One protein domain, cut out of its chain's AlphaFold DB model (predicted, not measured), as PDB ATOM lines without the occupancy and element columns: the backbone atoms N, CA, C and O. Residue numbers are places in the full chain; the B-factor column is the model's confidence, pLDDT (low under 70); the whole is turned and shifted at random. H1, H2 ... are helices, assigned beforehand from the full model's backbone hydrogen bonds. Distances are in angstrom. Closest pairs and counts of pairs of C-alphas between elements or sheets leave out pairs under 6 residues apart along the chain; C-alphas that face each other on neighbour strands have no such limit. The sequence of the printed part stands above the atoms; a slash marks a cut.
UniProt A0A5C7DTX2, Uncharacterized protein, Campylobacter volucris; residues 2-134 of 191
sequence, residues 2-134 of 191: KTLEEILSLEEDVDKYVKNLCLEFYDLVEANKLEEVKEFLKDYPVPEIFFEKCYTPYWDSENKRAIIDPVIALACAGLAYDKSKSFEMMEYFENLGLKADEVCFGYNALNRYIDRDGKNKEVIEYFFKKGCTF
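What this domain is: This is residues 2 to 134 of the 191 residues of an uncharacterized protein of Campylobacter volucris (UniProt A0A5C7DTX2). Three helical hairpins follow one another in a row, H2 with H3, H5 with H6 and H7 with H8, with H5 in the core of the row; H1 packs on the far end of H2, and short H4 lies near the start of H5. H2 meets H5 with its residues 26 to 30 alone, and the long links, residues 52 to 69 and 96 to 108, hold no named element. The printed part has 133 residues with eight named helices, H1 to H8 in order, and no named strand: all helix. It is compact, with a radius of gyration of the C-alphas of 14.6 A and spans of 44 by 31 by 23 A.

Where its parts are: H1, residues 4 to 8, begins at C-alpha 4, (-22.369, 41.494, -18.788). H2, residues 14 to 30, is longest at 24.1 A. H3 is residues 34 to 43, 15.2 A; H4 is residues 46 to 51; H5 is residues 70 to 84, 20.6 A; H6 is residues 88 to 95; H7 is residues 109 to 114. H8, residues 121 to 129, 12.2 A, ends at C-alpha 129, (-51.718, 55.994, -9.393).

How they stand to each other: H2 and H5 are the hubs, touching three helices each. They touch each other at C-alphas Glu 30 and Ala 80, 4.6 A, the same way at a shallow tilt of 33 degrees, only just short of steep. H2 touches H1 with residues 14 to 18 alone, closest at C-alphas Ile 7 and Val 14, 6.0 A. Hairpin H2 and H3 has closest C-alphas Leu 28 and Val 37, 6.2 A; hairpin H5 and H6, Ala 77 and Met 90, 5.5 A; hairpin H7 and H8, Leu 110 and Phe 127, 5.8 A. H5 touches H7 at a steep tilt of 57 degrees, closest at C-alphas Ala 75 and Tyr 113, 4.4 A. H4 is close to but not clearly touching H5, at C-alphas Phe 50 and Pro 70, 5.7 A. Every O i to N i+4 pair is within hydrogen-bond range in H1, H2, H4, H6, H7 and H8, but 5 of 6 in H3 and 9 of 11 in H5.

The domain as a whole: The C-alphas farthest apart are those of Glu 11 and Lys 121, 43.9 A. The printed part has no cut; the links H4 to H5 and H6 to H7 are long. Mean pLDDT of the printed part is 93.3, and no printed residue is under 70.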
ATOM      1  N   LYS A   2     -16.441  45.459 -15.961       81.75
ATOM      2  CA  LYS A   2     -16.615  44.208 -16.725       81.75
ATOM      3  C   LYS A   2     -17.917  44.273 -17.531       81.75
ATOM      4  O   LYS A   2     -18.885  44.857 -17.037       81.75
ATOM      5  N   THR A   3     -17.949  43.675 -18.720       87.00
ATOM      6  CA  THR A   3     -19.188  43.539 -19.512       87.00
ATOM      7  C   THR A   3     -20.139  42.519 -18.873       87.00
ATOM      8  O   THR A   3     -19.721  41.716 -18.037       87.00
ATOM      9  N   LEU A   4     -21.420  42.512 -19.267       84.88
ATOM     10  CA  LEU A   4     -22.369  41.494 -18.788       84.88
ATOM     11  C   LEU A   4     -21.918  40.073 -19.151       84.88
ATOM     12  O   LEU A   4     -21.965  39.185 -18.307       84.88
ATOM     13  N   GLU A   5     -21.419  39.875 -20.372       85.50
ATOM     14  CA  GLU A   5     -20.896  38.583 -20.833       85.50
ATOM     15  C   GLU A   5     -19.713  38.115 -19.971       85.50
ATOM     16  O   GLU A   5     -19.678  36.970 -19.522       85.50
ATOM     17  N   GLU A   6     -18.785  39.025 -19.655       87.44
ATOM     18  CA  GLU A   6     -17.660  38.724 -18.772       87.44
ATOM     19  C   GLU A   6     -18.124  38.345 -17.364       87.44
ATOM     20  O   GLU A   6     -17.551  37.429 -16.782       87.44
ATOM     21  N   ILE A   7     -19.140  39.022 -16.813       85.75
ATOM     22  CA  ILE A   7     -19.687  38.729 -15.476       85.75
ATOM     23  C   ILE A   7     -20.370  37.357 -15.457       85.75
ATOM     24  O   ILE A   7     -20.084  36.551 -14.574       85.75
ATOM     25  N   LEU A   8     -21.236  37.074 -16.433       84.69
ATOM     26  CA  LEU A   8     -22.009  35.828 -16.506       84.69
ATOM     27  C   LEU A   8     -21.135  34.591 -16.781       84.69
ATOM     28  O   LEU A   8     -21.558  33.471 -16.506       84.69
ATOM     29  N   SER A   9     -19.912  34.784 -17.281       86.62
ATOM     30  CA  SER A   9     -18.922  33.717 -17.492       86.62
ATOM     31  C   SER A   9     -18.085  33.354 -16.250       86.62
ATOM     32  O   SER A   9     -17.249  32.454 -16.317       86.62
ATOM     33  N   LEU A  10     -18.271  34.044 -15.116       83.19
ATOM     34  CA  LEU A  10     -17.506  33.800 -13.886       83.19
ATOM     35  C   LEU A  10     -18.078  32.607 -13.107       83.19
ATOM     36  O   LEU A  10     -18.974  32.777 -12.287       83.19
ATOM     37  N   GLU A  11     -17.531  31.410 -13.314       73.19
ATOM     38  CA  GLU A  11     -18.059  30.168 -12.718       73.19
ATOM     39  C   GLU A  11     -18.160  30.184 -11.176       73.19
ATOM     40  O   GLU A  11     -19.168  29.739 -10.637       73.19
ATOM     41  N   GLU A  12     -17.161  30.710 -10.454       72.19
ATOM     42  CA  GLU A  12     -17.127  30.656  -8.974       72.19
ATOM     43  C   GLU A  12     -17.526  31.971  -8.274       72.19
ATOM     44  O   GLU A  12     -17.705  31.994  -7.059       72.19
ATOM     45  N   ASP A  13     -17.688  33.071  -9.017       82.00
ATOM     46  CA  ASP A  13     -17.823  34.417  -8.438       82.00
ATOM     47  C   ASP A  13     -19.014  35.229  -8.984       82.00
ATOM     48  O   ASP A  13     -19.248  36.349  -8.513       82.00
ATOM     49  N   VAL A  14     -19.782  34.708  -9.954       86.94
ATOM     50  CA  VAL A  14     -20.871  35.455 -10.614       86.94
ATOM     51  C   VAL A  14     -21.852  36.072  -9.615       86.94
ATOM     52  O   VAL A  14     -22.119  37.266  -9.705       86.94
ATOM     53  N   ASP A  15     -22.301  35.329  -8.598       87.69
ATOM     54  CA  ASP A  15     -23.263  35.829  -7.605       87.69
ATOM     55  C   ASP A  15     -22.725  37.019  -6.813       87.69
ATOM     56  O   ASP A  15     -23.438  37.981  -6.526       87.69
ATOM     57  N   LYS A  16     -21.440  36.965  -6.454       89.94
ATOM     58  CA  LYS A  16     -20.780  38.026  -5.700       89.94
ATOM     59  C   LYS A  16     -20.630  39.280  -6.555       89.94
ATOM     60  O   LYS A  16     -20.862  40.380  -6.052       89.94
ATOM     61  N   TYR A  17     -20.258  39.129  -7.827       90.25
ATOM     62  CA  TYR A  17     -20.164  40.257  -8.754       90.25
ATOM     63  C   TYR A  17     -21.530  40.866  -9.049       90.25
ATOM     64  O   TYR A  17     -21.669  42.078  -8.920       90.25
ATOM     65  N   VAL A  18     -22.531  40.043  -9.371       91.75
ATOM     66  CA  VAL A  18     -23.910  40.489  -9.608       91.75
ATOM     67  C   VAL A  18     -24.444  41.216  -8.379       91.75
ATOM     68  O   VAL A  18     -24.912  42.342  -8.495       91.75
ATOM     69  N   LYS A  19     -24.278  40.656  -7.175       91.56
ATOM     70  CA  LYS A  19     -24.691  41.322  -5.933       91.56
ATOM     71  C   LYS A  19     -24.038  42.694  -5.761       91.56
ATOM     72  O   LYS A  19     -24.732  43.652  -5.437       91.56
ATOM     73  N   ASN A  20     -22.723  42.792  -5.953       92.88
ATOM     74  CA  ASN A  20     -22.011  44.064  -5.811       92.88
ATOM     75  C   ASN A  20     -22.452  45.085  -6.865       92.88
ATOM     76  O   ASN A  20     -22.640  46.247  -6.524       92.88
ATOM     77  N   LEU A  21     -22.664  44.640  -8.106       94.06
ATOM     78  CA  LEU A  21     -23.161  45.473  -9.195       94.06
ATOM     79  C   LEU A  21     -24.545  46.048  -8.871       94.06
ATOM     80  O   LEU A  21     -24.779  47.242  -9.034       94.06
ATOM     81  N   CYS A  22     -25.454  45.211  -8.365       94.88
ATOM     82  CA  CYS A  22     -26.792  45.649  -7.983       94.88
ATOM     83  C   CYS A  22     -26.752  46.627  -6.805       94.88
ATOM     84  O   CYS A  22     -27.457  47.628  -6.834       94.88
ATOM     85  N   LEU A  23     -25.919  46.371  -5.790       95.75
ATOM     86  CA  LEU A  23     -25.749  47.289  -4.657       95.75
ATOM     87  C   LEU A  23     -25.195  48.646  -5.103       95.75
ATOM     88  O   LEU A  23     -25.753  49.668  -4.724       95.75
ATOM     89  N   GLU A  24     -24.161  48.656  -5.950       96.62
ATOM     90  CA  GLU A  24     -23.613  49.889  -6.526       96.62
ATOM     91  C   GLU A  24     -24.697  50.677  -7.267       96.62
ATOM     92  O   GLU A  24     -24.867  51.874  -7.034       96.62
ATOM     93  N   PHE A  25     -25.482  50.001  -8.107       97.94
ATOM     94  CA  PHE A  25     -26.584  50.635  -8.813       97.94
ATOM     95  C   PHE A  25     -27.634  51.217  -7.854       97.94
ATOM     96  O   PHE A  25     -27.990  52.390  -7.975       97.94
ATOM     97  N   TYR A  26     -28.120  50.437  -6.883       97.94
ATOM     98  CA  TYR A  26     -29.138  50.902  -5.937       97.94
ATOM     99  C   TYR A  26     -28.638  52.065  -5.074       97.94
ATOM    100  O   TYR A  26     -29.397  53.006  -4.846       97.94
ATOM    101  N   ASP A  27     -27.362  52.073  -4.680       97.75
ATOM    102  CA  ASP A  27     -26.752  53.184  -3.946       97.75
ATOM    103  C   ASP A  27     -26.776  54.487  -4.762       97.75
ATOM    104  O   ASP A  27     -27.104  55.552  -4.228       97.75
ATOM    105  N   LEU A  28     -26.480  54.426  -6.069       98.12
ATOM    106  CA  LEU A  28     -26.576  55.586  -6.967       98.12
ATOM    107  C   LEU A  28     -28.015  56.106  -7.066       98.12
ATOM    108  O   LEU A  28     -28.248  57.322  -7.014       98.12
ATOM    109  N   VAL A  29     -28.979  55.190  -7.178       98.31
ATOM    110  CA  VAL A  29     -30.406  55.514  -7.256       98.31
ATOM    111  C   VAL A  29     -30.887  56.168  -5.966       98.31
ATOM    112  O   VAL A  29     -31.410  57.281  -6.011       98.31
ATOM    113  N   GLU A  30     -30.668  55.536  -4.813       96.94
ATOM    114  CA  GLU A  30     -31.109  56.042  -3.508       96.94
ATOM    115  C   GLU A  30     -30.407  57.353  -3.128       96.94
ATOM    116  O   GLU A  30     -30.967  58.186  -2.408       96.94
ATOM    117  N   ALA A  31     -29.181  57.582  -3.607       96.69
ATOM    118  CA  ALA A  31     -28.476  58.856  -3.475       96.69
ATOM    119  C   ALA A  31     -28.986  59.949  -4.438       96.69
ATOM    120  O   ALA A  31     -28.473  61.069  -4.405       96.69
ATOM    121  N   ASN A  32     -30.008  59.658  -5.250       97.19
ATOM    122  CA  ASN A  32     -30.595  60.545  -6.255       97.19
ATOM    123  C   ASN A  32     -29.568  61.064  -7.279       97.19
ATOM    124  O   ASN A  32     -29.597  62.230  -7.681       97.19
ATOM    125  N   LYS A  33     -28.631  60.211  -7.700       97.56
ATOM    126  CA  LYS A  33     -27.555  60.591  -8.621       97.56
ATOM    127  C   LYS A  33     -27.894  60.240 -10.068       97.56
ATOM    128  O   LYS A  33     -27.270  59.378 -10.678       97.56
ATOM    129  N   LEU A  34     -28.897  60.919 -10.621       97.62
ATOM    130  CA  LEU A  34     -29.472  60.588 -11.930       97.62
ATOM    131  C   LEU A  34     -28.442  60.532 -13.071       97.62
ATOM    132  O   LEU A  34     -28.492  59.622 -13.892       97.62
ATOM    133  N   GLU A  35     -27.493  61.467 -13.125       97.75
ATOM    134  CA  GLU A  35     -26.466  61.464 -14.178       97.75
ATOM    135  C   GLU A  35     -25.481  60.293 -14.039       97.75
ATOM    136  O   GLU A  35     -25.065  59.724 -15.043       97.75
ATOM    137  N   GLU A  36     -25.166  59.871 -12.811       97.81
ATOM    138  CA  GLU A  36     -24.320  58.695 -12.563       97.81
ATOM    139  C   GLU A  36     -25.072  57.397 -12.897       97.81
ATOM    140  O   GLU A  36     -24.486  56.490 -13.478       97.81
ATOM    141  N   VAL A  37     -26.384  57.334 -12.635       97.75
ATOM    142  CA  VAL A  37     -27.253  56.223 -13.074       97.75
ATOM    143  C   VAL A  37     -27.297  56.128 -14.602       97.75
ATOM    144  O   VAL A  37     -27.171  55.040 -15.161       97.75
ATOM    145  N   LYS A  38     -27.448  57.260 -15.304       97.12
ATOM    146  CA  LYS A  38     -27.410  57.299 -16.774       97.12
ATOM    147  C   LYS A  38     -26.061  56.844 -17.318       97.12
ATOM    148  O   LYS A  38     -26.034  56.131 -18.314       97.12
ATOM    149  N   GLU A  39     -24.960  57.253 -16.688       96.56
ATOM    150  CA  GLU A  39     -23.615  56.826 -17.080       96.56
ATOM    151  C   GLU A  39     -23.418  55.324 -16.862       96.56
ATOM    152  O   GLU A  39     -22.973  54.635 -17.774       96.56
ATOM    153  N   PHE A  40     -23.830  54.801 -15.704       95.56
ATOM    154  CA  PHE A  40     -23.771  53.375 -15.384       95.56
ATOM    155  C   PHE A  40     -24.488  52.523 -16.443       95.56
ATOM    156  O   PHE A  40     -23.951  51.526 -16.920       95.56
ATOM    157  N   LEU A  41     -25.680  52.946 -16.871       95.69
ATOM    158  CA  LEU A  41     -26.483  52.234 -17.870       95.69
ATOM    159  C   LEU A  41     -25.951  52.349 -19.312       95.69
ATOM    160  O   LEU A  41     -26.493  51.709 -20.209       95.69
ATOM    161  N   LYS A  42     -24.891  53.125 -19.580       93.25
ATOM    162  CA  LYS A  42     -24.222  53.096 -20.898       93.25
ATOM    163  C   LYS A  42     -23.402  51.829 -21.096       93.25
ATOM    164  O   LYS A  42     -23.331  51.323 -22.213       93.25
ATOM    165  N   ASP A  43     -22.800  51.337 -20.019       91.19
ATOM    166  CA  ASP A  43     -21.994  50.118 -20.028       91.19
ATOM    167  C   ASP A  43     -22.872  48.854 -19.968       91.19
ATOM    168  O   ASP A  43     -22.414  47.759 -20.303       91.19
ATOM    169  N   TYR A  44     -24.141  49.011 -19.577       90.75
ATOM    170  CA  TYR A  44     -25.095  47.927 -19.381       90.75
ATOM    171  C   TYR A  44     -26.413  48.184 -20.120       90.75
ATOM    172  O   TYR A  44     -27.244  48.957 -19.638       90.75
ATOM    173  N   PRO A  45     -26.632  47.524 -21.270       89.38
ATOM    174  CA  PRO A  45     -27.872  47.632 -22.026       89.38
ATOM    175  C   PRO A  45     -29.129  47.399 -21.172       89.38
ATOM    176  O   PRO A  45     -29.211  46.454 -20.384       89.38
ATOM    177  N   VAL A  46     -30.116  48.285 -21.337       93.00
ATOM    178  CA  VAL A  46     -31.363  48.297 -20.552       93.00
ATOM    179  C   VAL A  46     -32.148  46.983 -20.663       93.00
ATOM    180  O   VAL A  46     -32.558  46.484 -19.613       93.00
ATOM    181  N   PRO A  47     -32.359  46.394 -21.863       91.56
ATOM    182  CA  PRO A  47     -33.064  45.121 -21.956       91.56
ATOM    183  C   PRO A  47     -32.402  44.009 -21.148       91.56
ATOM    184  O   PRO A  47     -33.067  43.324 -20.376       91.56
ATOM    185  N   GLU A  48     -31.090  43.887 -21.259       90.44
ATOM    186  CA  GLU A  48     -30.297  42.821 -20.672       90.44
ATOM    187  C   GLU A  48     -30.224  42.934 -19.146       90.44
ATOM    188  O   GLU A  48     -30.298  41.925 -18.443       90.44
ATOM    189  N   ILE A  49     -30.107  44.156 -18.616       93.38
ATOM    190  CA  ILE A  49     -29.949  44.354 -17.173       93.38
ATOM    191  C   ILE A  49     -31.277  44.308 -16.403       93.38
ATOM    192  O   ILE A  49     -31.280  43.822 -15.272       93.38
ATOM    193  N   PHE A  50     -32.391  44.762 -17.000       94.88
ATOM    194  CA  PHE A  50     -33.694  44.859 -16.319       94.88
ATOM    195  C   PHE A  50     -34.731  43.815 -16.745       94.88
ATOM    196  O   PHE A  50     -35.606  43.488 -15.944       94.88
ATOM    197  N   PHE A  51     -34.687  43.312 -17.982       93.25
ATOM    198  CA  PHE A  51     -35.781  42.501 -18.538       93.25
ATOM    199  C   PHE A  51     -35.356  41.078 -18.902       93.25
ATOM    200  O   PHE A  51     -36.124  40.133 -18.709       93.25
ATOM    201  N   GLU A  52     -34.143  40.883 -19.418       91.94
ATOM    202  CA  GLU A  52     -33.678  39.553 -19.790       91.94
ATOM    203  C   GLU A  52     -33.293  38.726 -18.567       91.94
ATOM    204  O   GLU A  52     -32.431  39.082 -17.763       91.94
ATOM    205  N   LYS A  53     -33.902  37.546 -18.464       87.56
ATOM    206  CA  LYS A  53     -33.584  36.554 -17.441       87.56
ATOM    207  C   LYS A  53     -32.290  35.821 -17.817       87.56
ATOM    208  O   LYS A  53     -32.335  34.722 -18.372       87.56
ATOM    209  N   CYS A  54     -31.144  36.448 -17.564       85.12
ATOM    210  CA  CYS A  54     -29.822  35.980 -17.997       85.12
ATOM    211  C   CYS A  54     -28.945  35.402 -16.871       85.12
ATOM    212  O   CYS A  54     -27.940  34.758 -17.167       85.12
ATOM    213  N   TYR A  55     -29.339  35.561 -15.606       85.44
ATOM    214  CA  TYR A  55     -28.566  35.141 -14.432       85.44
ATOM    215  C   TYR A  55     -29.324  34.097 -13.599       85.44
ATOM    216  O   TYR A  55     -30.513  34.261 -13.345       85.44
ATOM    217  N   THR A  56     -28.652  33.033 -13.161       86.88
ATOM    218  CA  THR A  56     -29.217  32.029 -12.245       86.88
ATOM    219  C   THR A  56     -28.485  32.132 -10.909       86.88
ATOM    220  O   THR A  56     -27.301  31.793 -10.865       86.88
ATOM    221  N   PRO A  57     -29.129  32.611  -9.835       83.06
ATOM    222  CA  PRO A  57     -28.487  32.693  -8.529       83.06
ATOM    223  C   PRO A  57     -28.271  31.308  -7.901       83.06
ATOM    224  O   PRO A  57     -29.096  30.411  -8.067       83.06
ATOM    225  N   TYR A  58     -27.221  31.139  -7.086       82.81
ATOM    226  CA  TYR A  58     -26.932  29.842  -6.439       82.81
ATOM    227  C   TYR A  58     -28.075  29.268  -5.583       82.81
ATOM    228  O   TYR A  58     -28.132  28.063  -5.350       82.81
ATOM    229  N   TRP A  59     -28.942  30.131  -5.050       79.81
ATOM    230  CA  TRP A  59     -30.036  29.768  -4.148       79.81
ATOM    231  C   TRP A  59     -31.346  29.459  -4.878       79.81
ATOM    232  O   TRP A  59     -32.300  29.020  -4.243       79.81
ATOM    233  N   ASP A  60     -31.391  29.675  -6.190       79.44
ATOM    234  CA  ASP A  60     -32.539  29.395  -7.044       79.44
ATOM    235  C   ASP A  60     -32.014  28.961  -8.416       79.44
ATOM    236  O   ASP A  60     -31.877  29.736  -9.363       79.44
ATOM    237  N   SER A  61     -31.643  27.680  -8.474       78.81
ATOM    238  CA  SER A  61     -31.032  27.044  -9.642       78.81
ATOM    239  C   SER A  61     -32.010  26.798 -10.791       78.81
ATOM    240  O   SER A  61     -31.587  26.409 -11.880       78.81
ATOM    241  N   GLU A  62     -33.308  26.970 -10.551       79.25
ATOM    242  CA  GLU A  62     -34.360  26.647 -11.513       79.25
ATOM    243  C   GLU A  62     -34.815  27.880 -12.292       79.25
ATOM    244  O   GLU A  62     -35.150  27.767 -13.475       79.25
ATOM    245  N   ASN A  63     -34.751  29.067 -11.680       82.00
ATOM    246  CA  ASN A  63     -35.258  30.284 -12.293       82.00
ATOM    247  C   ASN A  63     -34.137  31.253 -12.659       82.00
ATOM    248  O   ASN A  63     -33.340  31.718 -11.843       82.00
ATOM    249  N   LYS A  64     -34.115  31.626 -13.940       87.25
ATOM    250  CA  LYS A  64     -33.299  32.746 -14.400       87.25
ATOM    251  C   LYS A  64     -33.934  34.072 -13.991       87.25
ATOM    252  O   LYS A  64     -35.157  34.225 -13.997       87.25
ATOM    253  N   ARG A  65     -33.091  35.063 -13.729       86.81
ATOM    254  CA  ARG A  65     -33.452  36.388 -13.231       86.81
ATOM    255  C   ARG A  65     -32.802  37.480 -14.068       86.81
ATOM    256  O   ARG A  65     -31.748  37.264 -14.674       86.81
ATOM    257  N   ALA A  66     -33.462  38.634 -14.100       91.56
ATOM    258  CA  ALA A  66     -32.803  39.874 -14.480       91.56
ATOM    259  C   ALA A  66     -31.697  40.182 -13.464       91.56
ATOM    260  O   ALA A  66     -31.769  39.756 -12.307       91.56
ATOM    261  N   ILE A  67     -30.666  40.894 -13.904       92.94
ATOM    262  CA  ILE A  67     -29.542  41.254 -13.038       92.94
ATOM    263  C   ILE A  67     -30.008  42.279 -12.006       92.94
ATOM    264  O   ILE A  67     -29.857  42.058 -10.805       92.94
ATOM    265  N   ILE A  68     -30.634  43.363 -12.469       94.88
ATOM    266  CA  ILE A  68     -31.285  44.346 -11.609       94.88
ATOM    267  C   ILE A  68     -32.780  44.056 -11.587       94.88
ATOM    268  O   ILE A  68     -33.427  43.951 -12.627       94.88
ATOM    269  N   ASP A  69     -33.333  43.969 -10.384       94.50
ATOM    270  CA  ASP A  69     -34.766  43.822 -10.189       94.50
ATOM    271  C   ASP A  69     -35.450  45.181 -10.473       94.50
ATOM    272  O   ASP A  69     -35.161  46.175  -9.786       94.50
ATOM    273  N   PRO A  70     -36.340  45.262 -11.483       95.44
ATOM    274  CA  PRO A  70     -36.939  46.525 -11.900       95.44
ATOM    275  C   PRO A  70     -37.857  47.132 -10.829       95.44
ATOM    276  O   PRO A  70     -37.890  48.358 -10.676       95.44
ATOM    277  N   VAL A  71     -38.559  46.314 -10.035       96.19
ATOM    278  CA  VAL A  71     -39.440  46.832  -8.976       96.19
ATOM    279  C   VAL A  71     -38.632  47.337  -7.784       96.19
ATOM    280  O   VAL A  71     -39.027  48.314  -7.146       96.19
ATOM    281  N   ILE A  72     -37.460  46.746  -7.520       97.38
ATOM    282  CA  ILE A  72     -36.513  47.276  -6.533       97.38
ATOM    283  C   ILE A  72     -35.917  48.604  -7.011       97.38
ATOM    284  O   ILE A  72     -35.857  49.546  -6.223       97.38
ATOM    285  N   ALA A  73     -35.524  48.720  -8.284       98.06
ATOM    286  CA  ALA A  73     -34.995  49.973  -8.830       98.06
ATOM    287  C   ALA A  73     -35.993  51.138  -8.674       98.06
ATOM    288  O   ALA A  73     -35.620  52.225  -8.223       98.06
ATOM    289  N   LEU A  74     -37.277  50.896  -8.967       98.44
ATOM    290  CA  LEU A  74     -38.345  51.877  -8.759       98.44
ATOM    291  C   LEU A  74     -38.575  52.193  -7.274       98.44
ATOM    292  O   LEU A  74     -38.736  53.363  -6.924       98.44
ATOM    293  N   ALA A  75     -38.537  51.197  -6.388       98.31
ATOM    294  CA  ALA A  75     -38.643  51.418  -4.946       98.31
ATOM    295  C   ALA A  75     -37.490  52.280  -4.399       98.31
ATOM    296  O   ALA A  75     -37.731  53.240  -3.665       98.31
ATOM    297  N   CYS A  76     -36.247  52.000  -4.804       98.38
ATOM    298  CA  CYS A  76     -35.074  52.813  -4.473       98.38
ATOM    299  C   CYS A  76     -35.220  54.256  -4.985       98.38
ATOM    300  O   CYS A  76     -34.903  55.208  -4.269       98.38
ATOM    301  N   ALA A  77     -35.759  54.448  -6.195       98.38
ATOM    302  CA  ALA A  77     -36.063  55.778  -6.722       98.38
ATOM    303  C   ALA A  77     -37.155  56.491  -5.900       98.38
ATOM    304  O   ALA A  77     -37.078  57.700  -5.679       98.38
ATOM    305  N   GLY A  78     -38.128  55.741  -5.377       98.19
ATOM    306  CA  GLY A  78     -39.094  56.220  -4.390       98.19
ATOM    307  C   GLY A  78     -38.432  56.735  -3.109       98.19
ATOM    308  O   GLY A  78     -38.790  57.802  -2.619       98.19
ATOM    309  N   LEU A  79     -37.424  56.038  -2.576       98.00
ATOM    310  CA  LEU A  79     -36.669  56.500  -1.395       98.00
ATOM    311  C   LEU A  79     -35.853  57.762  -1.697       98.00
ATOM    312  O   LEU A  79     -35.743  58.662  -0.860       98.00
ATOM    313  N   ALA A  80     -35.317  57.863  -2.914       97.31
ATOM    314  CA  ALA A  80     -34.576  59.032  -3.375       97.31
ATOM    315  C   ALA A  80     -35.431  60.315  -3.363       97.31
ATOM    316  O   ALA A  80     -34.899  61.405  -3.112       97.31
ATOM    317  N   TYR A  81     -36.755  60.193  -3.540       97.62
ATOM    318  CA  TYR A  81     -37.696  61.313  -3.451       97.62
ATOM    319  C   TYR A  81     -37.599  62.051  -2.114       97.62
ATOM    320  O   TYR A  81     -37.729  63.272  -2.078       97.62
ATOM    321  N   ASP A  82     -37.327  61.371  -0.996       91.00
ATOM    322  CA  ASP A  82     -37.254  62.065   0.290       91.00
ATOM    323  C   ASP A  82     -36.106  63.075   0.372       91.00
ATOM    324  O   ASP A  82     -36.222  64.072   1.091       91.00
ATOM    325  N   LYS A  83     -35.055  62.866  -0.425       90.62
ATOM    326  CA  LYS A  83     -33.902  63.763  -0.547       90.62
ATOM    327  C   LYS A  83     -34.132  64.850  -1.596       90.62
ATOM    328  O   LYS A  83     -33.756  65.997  -1.373       90.62
ATOM    329  N   SER A  84     -34.723  64.494  -2.737       93.12
ATOM    330  CA  SER A  84     -34.814  65.369  -3.914       93.12
ATOM    331  C   SER A  84     -36.142  66.108  -4.059       93.12
ATOM    332  O   SER A  84     -36.196  67.147  -4.713       93.12
ATOM    333  N   LYS A  85     -37.212  65.564  -3.469       96.06
ATOM    334  CA  LYS A  85     -38.614  65.952  -3.684       96.06
ATOM    335  C   LYS A  85     -38.982  66.007  -5.171       96.06
ATOM    336  O   LYS A  85     -39.752  66.864  -5.597       96.06
ATOM    337  N   SER A  86     -38.412  65.086  -5.952       96.81
ATOM    338  CA  SER A  86     -38.588  64.981  -7.400       96.81
ATOM    339  C   SER A  86     -38.866  63.539  -7.820       96.81
ATOM    340  O   SER A  86     -38.199  62.614  -7.358       96.81
ATOM    341  N   PHE A  87     -39.828  63.360  -8.729       98.06
ATOM    342  CA  PHE A  87     -40.144  62.066  -9.342       98.06
ATOM    343  C   PHE A  87     -39.225  61.712 -10.521       98.06
ATOM    344  O   PHE A  87     -39.343  60.624 -11.072       98.06
ATOM    345  N   GLU A  88     -38.279  62.582 -10.884       98.00
ATOM    346  CA  GLU A  88     -37.480  62.468 -12.111       98.00
ATOM    347  C   GLU A  88     -36.735  61.128 -12.250       98.00
ATOM    348  O   GLU A  88     -36.669  60.576 -13.344       98.00
ATOM    349  N   MET A  89     -36.216  60.557 -11.156       98.44
ATOM    350  CA  MET A  89     -35.569  59.235 -11.188       98.44
ATOM    351  C   MET A  89     -36.568  58.109 -11.514       98.44
ATOM    352  O   MET A  89     -36.264  57.226 -12.311       98.44
ATOM    353  N   MET A  90     -37.772  58.149 -10.928       98.50
ATOM    354  CA  MET A  90     -38.835  57.181 -11.228       98.50
ATOM    355  C   MET A  90     -39.322  57.345 -12.670       98.50
ATOM    356  O   MET A  90     -39.413  56.363 -13.398       98.50
ATOM    357  N   GLU A  91     -39.564  58.581 -13.110       98.56
ATOM    358  CA  GLU A  91     -39.976  58.889 -14.484       98.56
ATOM    359  C   GLU A  91     -38.906  58.472 -15.502       98.56
ATOM    360  O   GLU A  91     -39.231  57.980 -16.582       98.56
ATOM    361  N   TYR A  92     -37.621  58.622 -15.169       98.44
ATOM    362  CA  TYR A  92     -36.526  58.121 -15.993       98.44
ATOM    363  C   TYR A  92     -36.607  56.601 -16.170       98.44
ATOM    364  O   TYR A  92     -36.575  56.126 -17.303       98.44
ATOM    365  N   PHE A  93     -36.779  55.840 -15.087       98.56
ATOM    366  CA  PHE A  93     -36.932  54.386 -15.173       98.56
ATOM    367  C   PHE A  93     -38.185  53.950 -15.928       98.56
ATOM    368  O   PHE A  93     -38.125  53.029 -16.742       98.56
ATOM    369  N   GLU A  94     -39.300  54.643 -15.744       98.31
ATOM    370  CA  GLU A  94     -40.510  54.383 -16.522       98.31
ATOM    371  C   GLU A  94     -40.310  54.658 -18.017       98.31
ATOM    372  O   GLU A  94     -40.784  53.894 -18.857       98.31
ATOM    373  N   ASN A  95     -39.549  55.699 -18.372       98.19
ATOM    374  CA  ASN A  95     -39.177  55.976 -19.762       98.19
ATOM    375  C   ASN A  95     -38.252  54.901 -20.357       98.19
ATOM    376  O   ASN A  95     -38.237  54.725 -21.576       98.19
ATOM    377  N   LEU A  96     -37.510  54.165 -19.523       97.69
ATOM    378  CA  LEU A  96     -36.761  52.970 -19.930       97.69
ATOM    379  C   LEU A  96     -37.647  51.717 -20.059       97.69
ATOM    380  O   LEU A  96     -37.176  50.684 -20.529       97.69
ATOM    381  N   GLY A  97     -38.925  51.808 -19.683       97.75
ATOM    382  CA  GLY A  97     -39.915  50.742 -19.820       97.75
ATOM    383  C   GLY A  97     -40.242  49.991 -18.530       97.75
ATOM    384  O   GLY A  97     -41.069  49.081 -18.581       97.75
ATOM    385  N   LEU A  98     -39.640  50.358 -17.391       98.19
ATOM    386  CA  LEU A  98     -39.973  49.755 -16.099       98.19
ATOM    387  C   LEU A  98     -41.405  50.135 -15.704       98.19
ATOM    388  O   LEU A  98     -41.850  51.265 -15.921       98.19
ATOM    389  N   LYS A  99     -42.132  49.198 -15.095       98.06
ATOM    390  CA  LYS A  99     -43.516  49.405 -14.664       98.06
ATOM    391  C   LYS A  99     -43.626  49.219 -13.162       98.06
ATOM    392  O   LYS A  99     -43.182  48.214 -12.622       98.06
ATOM    393  N   ALA A 100     -44.228  50.190 -12.484       98.00
ATOM    394  CA  ALA A 100     -44.342  50.145 -11.029       98.00
ATOM    395  C   ALA A 100     -45.264  49.022 -10.536       98.00
ATOM    396  O   ALA A 100     -45.009  48.473  -9.467       98.00
ATOM    397  N   ASP A 101     -46.300  48.687 -11.307       97.75
ATOM    398  CA  ASP A 101     -47.287  47.644 -11.011       97.75
ATOM    399  C   ASP A 101     -46.868  46.243 -11.480       97.75
ATOM    400  O   ASP A 101     -47.568  45.272 -11.188       97.75
ATOM    401  N   GLU A 102     -45.732  46.118 -12.173       95.81
ATOM    402  CA  GLU A 102     -45.145  44.815 -12.477       95.81
ATOM    403  C   GLU A 102     -44.843  44.065 -11.180       95.81
ATOM    404  O   GLU A 102     -44.482  44.661 -10.165       95.81
ATOM    405  N   VAL A 103     -45.032  42.748 -11.203       93.25
ATOM    406  CA  VAL A 103     -44.848  41.894 -10.032       93.25
ATOM    407  C   VAL A 103     -43.612  41.036 -10.250       93.25
ATOM    408  O   VAL A 103     -43.583  40.188 -11.137       93.25
ATOM    409  N   CYS A 104     -42.594  41.228  -9.416       89.81
ATOM    410  CA  CYS A 104     -41.419  40.365  -9.353       89.81
ATOM    411  C   CYS A 104     -41.384  39.674  -7.988       89.81
ATOM    412  O   CYS A 104     -41.352  40.327  -6.943       89.81
ATOM    413  N   PHE A 105     -41.410  38.337  -7.989       85.19
ATOM    414  CA  PHE A 105     -41.420  37.512  -6.769       85.19
ATOM    415  C   PHE A 105     -42.559  37.846  -5.798       85.19
ATOM    416  O   PHE A 105     -42.398  37.770  -4.585       85.19
ATOM    417  N   GLY A 106     -43.716  38.234  -6.335       90.06
ATOM    418  CA  GLY A 106     -44.878  38.619  -5.536       90.06
ATOM    419  C   GLY A 106     -44.847  40.043  -5.003       90.06
ATOM    420  O   GLY A 106     -45.741  40.406  -4.254       90.06
ATOM    421  N   TYR A 107     -43.878  40.866  -5.405       94.12
ATOM    422  CA  TYR A 107     -43.797  42.267  -5.010       94.12
ATOM    423  C   TYR A 107     -43.875  43.174  -6.231       94.12
ATOM    424  O   TYR A 107     -43.213  42.925  -7.233       94.12
ATOM    425  N   ASN A 108     -44.635  44.258  -6.118       97.56
ATOM    426  CA  ASN A 108     -44.510  45.405  -7.015       97.56
ATOM    427  C   ASN A 108     -43.685  46.519  -6.347       97.56
ATOM    428  O   ASN A 108     -43.204  46.362  -5.217       97.56
ATOM    429  N   ALA A 109     -43.523  47.654  -7.030       98.19
ATOM    430  CA  ALA A 109     -42.688  48.749  -6.538       98.19
ATOM    431  C   ALA A 109     -43.188  49.343  -5.208       98.19
ATOM    432  O   ALA A 109     -42.368  49.731  -4.380       98.19
ATOM    433  N   LEU A 110     -44.508  49.374  -4.964       98.25
ATOM    434  CA  LEU A 110     -45.060  49.842  -3.687       98.25
ATOM    435  C   LEU A 110     -44.628  48.923  -2.548       98.25
ATOM    436  O   LEU A 110     -44.122  49.399  -1.537       98.25
ATOM    437  N   ASN A 111     -44.794  47.614  -2.726       95.44
ATOM    438  CA  ASN A 111     -44.473  46.642  -1.685       95.44
ATOM    439  C   ASN A 111     -42.976  46.722  -1.357       95.44
ATOM    440  O   ASN A 111     -42.613  46.908  -0.202       95.44
ATOM    441  N   ARG A 112     -42.111  46.748  -2.384       95.94
ATOM    442  CA  ARG A 112     -40.659  46.932  -2.212       95.94
ATOM    443  C   ARG A 112     -40.272  48.267  -1.582       95.94
ATOM    444  O   ARG A 112     -39.253  48.337  -0.899       95.94
ATOM    445  N   TYR A 113     -41.033  49.328  -1.827       97.50
ATOM    446  CA  TYR A 113     -40.805  50.622  -1.192       97.50
ATOM    447  C   TYR A 113     -41.095  50.552   0.312       97.50
ATOM    448  O   TYR A 113     -40.276  51.015   1.105       97.50
ATOM    449  N   ILE A 114     -42.200  49.910   0.706       95.12
ATOM    450  CA  ILE A 114     -42.532  49.678   2.118       95.12
ATOM    451  C   ILE A 114     -41.492  48.759   2.787       95.12
ATOM    452  O   ILE A 114     -41.007  49.118   3.859       95.12
ATOM    453  N   ASP A 115     -41.064  47.667   2.130       91.38
ATOM    454  CA  ASP A 115     -40.004  46.738   2.599       91.38
ATOM    455  C   ASP A 115     -38.687  47.443   2.948       91.38
ATOM    456  O   ASP A 115     -37.837  46.913   3.668       91.38
ATOM    457  N   ARG A 116     -38.493  48.643   2.397       92.12
ATOM    458  CA  ARG A 116     -37.298  49.473   2.551       92.12
ATOM    459  C   ARG A 116     -37.558  50.721   3.390       92.12
ATOM    460  O   ARG A 116     -36.892  51.737   3.213       92.12
ATOM    461  N   ASP A 117     -38.530  50.652   4.298       92.69
ATOM    462  CA  ASP A 117     -38.916  51.736   5.211       92.69
ATOM    463  C   ASP A 117     -39.487  52.997   4.537       92.69
ATOM    464  O   ASP A 117     -39.611  54.050   5.173       92.69
ATOM    465  N   GLY A 118     -39.898  52.894   3.274       95.12
ATOM    466  CA  GLY A 118     -40.568  53.962   2.553       95.12
ATOM    467  C   GLY A 118     -41.922  54.321   3.170       95.12
ATOM    468  O   GLY A 118     -42.772  53.462   3.377       95.12
ATOM    469  N   LYS A 119     -42.131  55.607   3.488       95.12
ATOM    470  CA  LYS A 119     -43.358  56.117   4.149       95.12
ATOM    471  C   LYS A 119     -43.836  57.457   3.591       95.12
ATOM    472  O   LYS A 119     -44.755  58.072   4.134       95.12
ATOM    473  N   ASN A 120     -43.187  57.958   2.542       97.50
ATOM    474  CA  ASN A 120     -43.536  59.239   1.961       97.50
ATOM    475  C   ASN A 120     -44.905  59.137   1.275       97.50
ATOM    476  O   ASN A 120     -45.104  58.327   0.370       97.50
ATOM    477  N   LYS A 121     -45.846  59.978   1.710       97.31
ATOM    478  CA  LYS A 121     -47.224  59.943   1.225       97.31
ATOM    479  C   LYS A 121     -47.306  60.213  -0.278       97.31
ATOM    480  O   LYS A 121     -48.049  59.521  -0.965       97.31
ATOM    481  N   GLU A 122     -46.550  61.181  -0.788       98.31
ATOM    482  CA  GLU A 122     -46.555  61.528  -2.209       98.31
ATOM    483  C   GLU A 122     -46.029  60.375  -3.078       98.31
ATOM    484  O   GLU A 122     -46.573  60.115  -4.149       98.31
ATOM    485  N   VAL A 123     -45.016  59.642  -2.604       98.56
ATOM    486  CA  VAL A 123     -44.485  58.443  -3.281       98.56
ATOM    487  C   VAL A 123     -45.489  57.290  -3.250       98.56
ATOM    488  O   VAL A 123     -45.705  56.624  -4.259       98.56
ATOM    489  N   ILE A 124     -46.156  57.074  -2.118       98.56
ATOM    490  CA  ILE A 124     -47.197  56.047  -1.995       98.56
ATOM    491  C   ILE A 124     -48.368  56.346  -2.944       98.56
ATOM    492  O   ILE A 124     -48.803  55.471  -3.693       98.56
ATOM    493  N   GLU A 125     -48.854  57.590  -2.968       98.44
ATOM    494  CA  GLU A 125     -49.907  58.029  -3.893       98.44
ATOM    495  C   GLU A 125     -49.473  57.894  -5.359       98.44
ATOM    496  O   GLU A 125     -50.278  57.500  -6.210       98.44
ATOM    497  N   TYR A 126     -48.200  58.172  -5.654       98.62
ATOM    498  CA  TYR A 126     -47.623  57.951  -6.975       98.62
ATOM    499  C   TYR A 126     -47.721  56.481  -7.388       98.62
ATOM    500  O   TYR A 126     -48.252  56.186  -8.458       98.62
ATOM    501  N   PHE A 127     -47.286  55.550  -6.534       98.62
ATOM    502  CA  PHE A 127     -47.350  54.123  -6.845       98.62
ATOM    503  C   PHE A 127     -48.788  53.609  -6.983       98.62
ATOM    504  O   PHE A 127     -49.077  52.885  -7.936       98.62
ATOM    505  N   PHE A 128     -49.726  54.048  -6.139       98.56
ATOM    506  CA  PHE A 128     -51.142  53.717  -6.336       98.56
ATOM    507  C   PHE A 128     -51.681  54.220  -7.678       98.56
ATOM    508  O   PHE A 128     -52.375  53.490  -8.386       98.56
ATOM    509  N   LYS A 129     -51.326  55.446  -8.084       98.44
ATOM    510  CA  LYS A 129     -51.718  55.994  -9.393       98.44
ATOM    511  C   LYS A 129     -51.146  55.183 -10.562       98.44
ATOM    512  O   LYS A 129     -51.736  55.185 -11.641       98.44
ATOM    513  N   LYS A 130     -50.014  54.507 -10.358       98.19
ATOM    514  CA  LYS A 130     -49.383  53.620 -11.344       98.19
ATOM    515  C   LYS A 130     -49.952  52.200 -11.349       98.19
ATOM    516  O   LYS A 130     -49.531  51.419 -12.188       98.19
ATOM    517  N   GLY A 131     -50.924  51.892 -10.489       98.00
ATOM    518  CA  GLY A 131     -51.597  50.592 -10.450       98.00
ATOM    519  C   GLY A 131     -51.043  49.620  -9.410       98.00
ATOM    520  O   GLY A 131     -51.515  48.489  -9.343       98.00
ATOM    521  N   CYS A 132     -50.081  50.037  -8.579       98.31
ATOM    522  CA  CYS A 132     -49.582  49.189  -7.501       98.31
ATOM    523  C   CYS A 132     -50.694  48.844  -6.501       98.31
ATOM    524  O   CYS A 132     -51.564  49.660  -6.197       98.31
ATOM    525  N   THR A 133     -50.619  47.635  -5.954       97.25
ATOM    526  CA  THR A 133     -51.590  47.062  -5.014       97.25
ATOM    527  C   THR A 133     -50.873  46.106  -4.054       97.25
ATOM    528  O   THR A 133     -49.840  45.538  -4.408       97.25
ATOM    529  N   PHE A 134     -51.401  45.878  -2.854       94.75
ATOM    530  CA  PHE A 134     -50.848  44.863  -1.943       94.75
ATOM    531  C   PHE A 134     -51.267  43.439  -2.346       94.75
ATOM    532  O   PHE A 134     -50.650  42.448  -1.958       94.75
TER     533      PHE A 134